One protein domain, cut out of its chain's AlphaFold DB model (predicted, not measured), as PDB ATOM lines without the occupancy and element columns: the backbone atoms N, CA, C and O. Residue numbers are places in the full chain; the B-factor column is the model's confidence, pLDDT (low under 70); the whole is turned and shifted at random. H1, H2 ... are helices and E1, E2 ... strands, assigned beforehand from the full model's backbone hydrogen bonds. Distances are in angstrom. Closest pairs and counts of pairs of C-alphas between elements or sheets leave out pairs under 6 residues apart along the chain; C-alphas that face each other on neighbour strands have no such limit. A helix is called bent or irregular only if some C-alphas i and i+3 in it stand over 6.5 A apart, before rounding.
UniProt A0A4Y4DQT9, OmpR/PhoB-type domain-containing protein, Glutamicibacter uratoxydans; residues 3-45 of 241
ATOM      1  N   ILE A   3      50.711  89.373 170.141       86.81
ATOM      2  CA  ILE A   3      51.679  90.442 170.405       86.81
ATOM      3  C   ILE A   3      52.076  91.033 169.057       86.81
ATOM      4  O   ILE A   3      52.466  90.302 168.135       86.81
ATOM      5  N   ARG A   4      51.991  92.352 168.933       85.62
ATOM      6  CA  ARG A   4      52.359  93.096 167.733       85.62
ATOM      7  C   ARG A   4      53.651  93.855 167.969       85.62
ATOM      8  O   ARG A   4      53.906  94.381 169.043       85.62
ATOM      9  N   ASN A   5      54.472  93.934 166.932       81.12
ATOM     10  CA  ASN A   5      55.581  94.866 166.924       81.12
ATOM     11  C   ASN A   5      54.997  96.294 166.899       81.12
ATOM     12  O   ASN A   5      54.290  96.625 165.943       81.12
ATOM     13  N   PRO A   6      55.286  97.140 167.901       76.31
ATOM     14  CA  PRO A   6      54.661  98.456 168.020       76.31
ATOM     15  C   PRO A   6      55.126  99.456 166.947       76.31
ATOM     16  O   PRO A   6      54.441 100.442 166.699       76.31
ATOM     17  N   GLN A   7      56.249  99.193 166.270       74.25
ATOM     18  CA  GLN A   7      56.785 100.038 165.195       74.25
ATOM     19  C   GLN A   7      56.270  99.639 163.802       74.25
ATOM     20  O   GLN A   7      56.152 100.486 162.922       74.25
ATOM     21  N   THR A   8      55.974  98.354 163.577       82.00
ATOM     22  CA  THR A   8      55.604  97.824 162.243       82.00
ATOM     23  C   THR A   8      54.188  97.250 162.167       82.00
ATOM     24  O   THR A   8      53.720  96.907 161.085       82.00
ATOM     25  N   GLY A   9      53.507  97.073 163.302       81.19
ATOM     26  CA  GLY A   9      52.164  96.491 163.396       81.19
ATOM     27  C   GLY A   9      52.076  94.986 163.093       81.19
ATOM     28  O   GLY A   9      51.007  94.386 163.260       81.19
ATOM     29  N   ARG A  10      53.177  94.344 162.669       83.88
ATOM     30  CA  ARG A  10      53.231  92.900 162.388       83.88
ATOM     31  C   ARG A  10      53.083  92.084 163.668       83.88
ATOM     32  O   ARG A  10      53.651  92.431 164.698       83.88
ATOM     33  N   ILE A  11      52.368  90.963 163.585       88.62
ATOM     34  CA  ILE A  11      52.289  89.990 164.680       88.62
ATOM     35  C   ILE A  11      53.646  89.290 164.805       88.62
ATOM     36  O   ILE A  11      54.171  88.776 163.818       88.62
ATOM     37  N   ILE A  12      54.197  89.288 166.016       87.88
ATOM     38  CA  ILE A  12      55.519  88.731 166.348       87.88
ATOM     39  C   ILE A  12      55.442  87.576 167.346       87.88
ATOM     40  O   ILE A  12      56.414  86.849 167.520       87.88
ATOM     41  N   GLY A  13      54.289  87.381 167.981       87.31
ATOM     42  CA  GLY A  13      54.058  86.288 168.914       87.31
ATOM     43  C   GLY A  13      52.600  86.221 169.341       87.31
ATOM     44  O   GLY A  13      51.782  87.060 168.959       87.31
ATOM     45  N   VAL A  14      52.264  85.212 170.141       89.81
ATOM     46  CA  VAL A  14      50.927  85.036 170.715       89.81
ATOM     47  C   VAL A  14      51.086  84.641 172.178       89.81
ATOM     48  O   VAL A  14      51.815  83.706 172.487       89.81
ATOM     49  N   VAL A  15      50.397  85.352 173.070       83.88
ATOM     50  CA  VAL A  15      50.219  84.957 174.473       83.88
ATOM     51  C   VAL A  15      48.966  84.106 174.564       83.88
ATOM     52  O   VAL A  15      47.890  84.566 174.171       83.88
ATOM     53  N   ASP A  16      49.085  82.893 175.083       83.38
ATOM     54  CA  ASP A  16      47.945  82.023 175.357       83.38
ATOM     55  C   ASP A  16      47.875  81.685 176.850       83.38
ATOM     56  O   ASP A  16      48.895  81.701 177.542       83.38
ATOM     57  N   LEU A  17      46.669  81.420 177.351       78.19
ATOM     58  CA  LEU A  17      46.432  81.046 178.744       78.19
ATOM     59  C   LEU A  17      45.942  79.601 178.782       78.19
ATOM     60  O   LEU A  17      44.897  79.282 178.226       78.19
ATOM     61  N   THR A  18      46.679  78.733 179.471       74.12
ATOM     62  CA  THR A  18      46.327  77.317 179.632       74.12
ATOM     63  C   THR A  18      45.907  77.033 181.075       74.12
ATOM     64  O   THR A  18      46.588  77.433 182.018       74.12
ATOM     65  N   GLY A  19      44.768  76.362 181.266       70.94
ATOM     66  CA  GLY A  19      44.226  76.027 182.586       70.94
ATOM     67  C   GLY A  19      42.987  75.122 182.518       70.94
ATOM     68  O   GLY A  19      42.450  74.887 181.438       70.94
ATOM     69  N   GLY A  20      42.565  74.576 183.666       67.44
ATOM     70  CA  GLY A  20      41.380  73.706 183.791       67.44
ATOM     71  C   GLY A  20      40.046  74.466 183.734       67.44
ATOM     72  O   GLY A  20      40.037  75.677 183.549       67.44
ATOM     73  N   ALA A  21      38.911  73.779 183.919       60.03
ATOM     74  CA  ALA A  21      37.568  74.378 183.806       60.03
ATOM     75  C   ALA A  21      37.330  75.588 184.742       60.03
ATOM     76  O   ALA A  21      36.551  76.476 184.403       60.03
ATOM     77  N   ASP A  22      38.076  75.678 185.848       57.84
ATOM     78  CA  ASP A  22      38.055  76.810 186.789       57.84
ATOM     79  C   ASP A  22      38.902  78.021 186.326       57.84
ATOM     80  O   ASP A  22      38.800  79.109 186.888       57.84
ATOM     81  N   ALA A  23      39.731  77.865 185.284       54.41
ATOM     82  CA  ALA A  23      40.553  78.928 184.689       54.41
ATOM     83  C   ALA A  23      39.790  79.789 183.660       54.41
ATOM     84  O   ALA A  23      40.316  80.789 183.160       54.41
ATOM     85  N   VAL A  24      38.534  79.439 183.365       54.28
ATOM     86  CA  VAL A  24      37.633  80.207 182.491       54.28
ATOM     87  C   VAL A  24      36.813  81.195 183.328       54.28
ATOM     88  O   VAL A  24      35.590  81.268 183.246       54.28
ATOM     89  N   ALA A  25      37.489  81.966 184.179       57.22
ATOM     90  CA  ALA A  25      36.857  83.093 184.844       57.22
ATOM     91  C   ALA A  25      36.684  84.245 183.842       57.22
ATOM     92  O   ALA A  25      37.560  84.522 183.020       57.22
ATOM     93  N   VAL A  26      35.576  84.979 183.969       56.41
ATOM     94  CA  VAL A  26      35.200  86.185 183.196       56.41
ATOM     95  C   VAL A  26      36.302  87.276 183.196       56.41
ATOM     96  O   VAL A  26      36.245  88.242 182.443       56.41
ATOM     97  N   HIS A  27      37.346  87.106 184.011       61.53
ATOM     98  CA  HIS A  27      38.425  88.054 184.289       61.53
ATOM     99  C   HIS A  27      39.763  87.703 183.602       61.53
ATOM    100  O   HIS A  27      40.735  88.442 183.753       61.53
ATOM    101  N   SER A  28      39.841  86.609 182.832       69.94
ATOM    102  CA  SER A  28      41.088  86.168 182.180       69.94
ATOM    103  C   SER A  28      41.493  87.044 180.987       69.94
ATOM    104  O   SER A  28      42.681  87.228 180.715       69.94
ATOM    105  N   LEU A  29      40.514  87.629 180.289       77.00
ATOM    106  CA  LEU A  29      40.769  88.465 179.113       77.00
ATOM    107  C   LEU A  29      41.447  89.808 179.467       77.00
ATOM    108  O   LEU A  29      42.452  90.115 178.828       77.00
ATOM    109  N   PRO A  30      41.008  90.569 180.495       81.25
ATOM    110  CA  PRO A  30      41.722  91.767 180.945       81.25
ATOM    111  C   PRO A  30      43.170  91.506 181.381       81.25
ATOM    112  O   PRO A  30      44.050  92.312 181.094       81.25
ATOM    113  N   LEU A  31      43.446  90.367 182.029       80.50
ATOM    114  CA  LEU A  31      44.805  89.995 182.443       80.50
ATOM    115  C   LEU A  31      45.704  89.674 181.244       80.50
ATOM    116  O   LEU A  31      46.837  90.145 181.179       80.50
ATOM    117  N   LEU A  32      45.187  88.927 180.265       84.62
ATOM    118  CA  LEU A  32      45.885  88.676 179.003       84.62
ATOM    119  C   LEU A  32      46.146  89.974 178.229       84.62
ATOM    120  O   LEU A  32      47.228  90.141 177.674       84.62
ATOM    121  N   GLN A  33      45.184  90.898 178.207       84.94
ATOM    122  CA  GLN A  33      45.349  92.212 177.583       84.94
ATOM    123  C   GLN A  33      46.415  93.044 178.298       84.94
ATOM    124  O   GLN A  33      47.290  93.587 177.633       84.94
ATOM    125  N   ALA A  34      46.406  93.085 179.632       85.38
ATOM    126  CA  ALA A  34      47.425  93.782 180.412       85.38
ATOM    127  C   ALA A  34      48.829  93.196 180.186       85.38
ATOM    128  O   ALA A  34      49.782  93.948 179.994       85.38
ATOM    129  N   ALA A  35      48.961  91.865 180.142       83.88
ATOM    130  CA  ALA A  35      50.228  91.192 179.855       83.88
ATOM    131  C   ALA A  35      50.732  91.481 178.431       83.88
ATOM    132  O   ALA A  35      51.920  91.738 178.241       83.88
ATOM    133  N   VAL A  36      49.837  91.491 177.435       88.06
ATOM    134  CA  VAL A  36      50.182  91.863 176.055       88.06
ATOM    135  C   VAL A  36      50.587  93.333 175.970       88.06
ATOM    136  O   VAL A  36      51.645  93.616 175.423       88.06
ATOM    137  N   SER A  37      49.831  94.261 176.566       84.50
ATOM    138  CA  SER A  37      50.201  95.681 176.590       84.50
ATOM    139  C   SER A  37      51.529  95.930 177.312       84.50
ATOM    140  O   SER A  37      52.308  96.770 176.873       84.50
ATOM    141  N   ALA A  38      51.833  95.181 178.377       82.19
ATOM    142  CA  ALA A  38      53.129  95.250 179.048       82.19
ATOM    143  C   ALA A  38      54.273  94.729 178.157       82.19
ATOM    144  O   ALA A  38      55.327  95.360 178.081       82.19
ATOM    145  N   ALA A  39      54.063  93.615 177.448       81.50
ATOM    146  CA  ALA A  39      55.044  93.059 176.516       81.50
ATOM    147  C   ALA A  39      55.286  93.980 175.305       81.50
ATOM    148  O   ALA A  39      56.429  94.215 174.927       81.50
ATOM    149  N   GLU A  40      54.231  94.555 174.726       83.81
ATOM    150  CA  GLU A  40      54.334  95.536 173.638       83.81
ATOM    151  C   GLU A  40      54.999  96.840 174.107       83.81
ATOM    152  O   GLU A  40      55.819  97.405 173.384       83.81
ATOM    153  N   GLY A  41      54.736  97.277 175.343       77.69
ATOM    154  CA  GLY A  41      55.422  98.407 175.971       77.69
ATOM    155  C   GLY A  41      56.929  98.181 176.152       77.69
ATOM    156  O   GLY A  41      57.716  99.097 175.922       77.69
ATOM    157  N   GLN A  42      57.361  96.958 176.477       72.88
ATOM    158  CA  GLN A  42      58.790  96.610 176.524       72.88
ATOM    159  C   GLN A  42      59.463  96.632 175.145       72.88
ATOM    160  O   GLN A  42      60.667  96.848 175.069       72.88
ATOM    161  N   LEU A  43      58.708  96.447 174.059       73.69
ATOM    162  CA  LEU A  43      59.221  96.530 172.686       73.69
ATOM    163  C   LEU A  43      59.312  97.969 172.155       73.69
ATOM    164  O   LEU A  43      59.941  98.196 171.122       73.69
ATOM    165  N   LEU A  44      58.655  98.921 172.829       71.06
ATOM    166  CA  LEU A  44      58.782 100.362 172.581       71.06
ATOM    167  C   LEU A  44      59.986 100.972 173.288       71.06
ATOM    168  O   LEU A  44      60.515 101.982 172.819       71.06
ATOM    169  N   LEU A  45      60.418 100.375 174.404       66.94
ATOM    170  CA  LEU A  45      61.748 100.666 174.917       66.94
ATOM    171  C   LEU A  45      62.717 100.377 173.774       66.94
ATOM    172  O   LEU A  45      62.517  99.379 173.071       66.94
TER     173      LEU A  45
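Overview. This is residues 3 to 45 of the 241 residues of the protein "OmpR/PhoB-type domain-containing protein" of Glutamicibacter uratoxydans (UniProt A0A4Y4DQT9). A single long helix, H1, forms one side of a long, narrow U, and the strand E1 with the extended residues after it forms the other side. The first printed residues fold back between these two sides, and residues 18 to 27 stick out as a free loop at the turn of the U. The printed part has 43 residues with one named strand and then one named helix, and no sheet of named strands. Under half of the residues are in named elements, 21 of 43, and the class is mostly helix. The whole is loose, with a radius of gyration of the C-alphas of 12.3 A, and its outline is a rod spanning 37 by 14 by 12 A.

Along the chain. H1 is residues 28 to 44, 24.6 A from first to last C-alpha, with C-alpha 28 at (41.088, 86.168, 182.180) and C-alpha 44 at (58.782, 100.362, 172.581). E1 is residues 11 to 14, 7.9 A long, with C-alpha 11 at (52.289, 89.990, 164.680).

Arrangement. In H1 every O i to N i+4 pair is within hydrogen-bond range, and the helix is not bent. H1 and E1 are apart, with no C-alpha of the one within 8 A of the other. E1 pairs with no named strand, but residues 3 to 4 pair with residues 11 to 13 of E1, antiparallel.

Size, cuts and confidence. The C-alphas farthest apart are those of Gln 7 and Ala 21, at 37.1 A. Without residues 18 to 27, which stand free, the body spans 27 by 16 by 9 A. The link from E1 to H1, residues 15 to 27, is long. The printed part has no cut. Its mean pLDDT is 76.6, with residues 20 to 28 and residue 45 under 70.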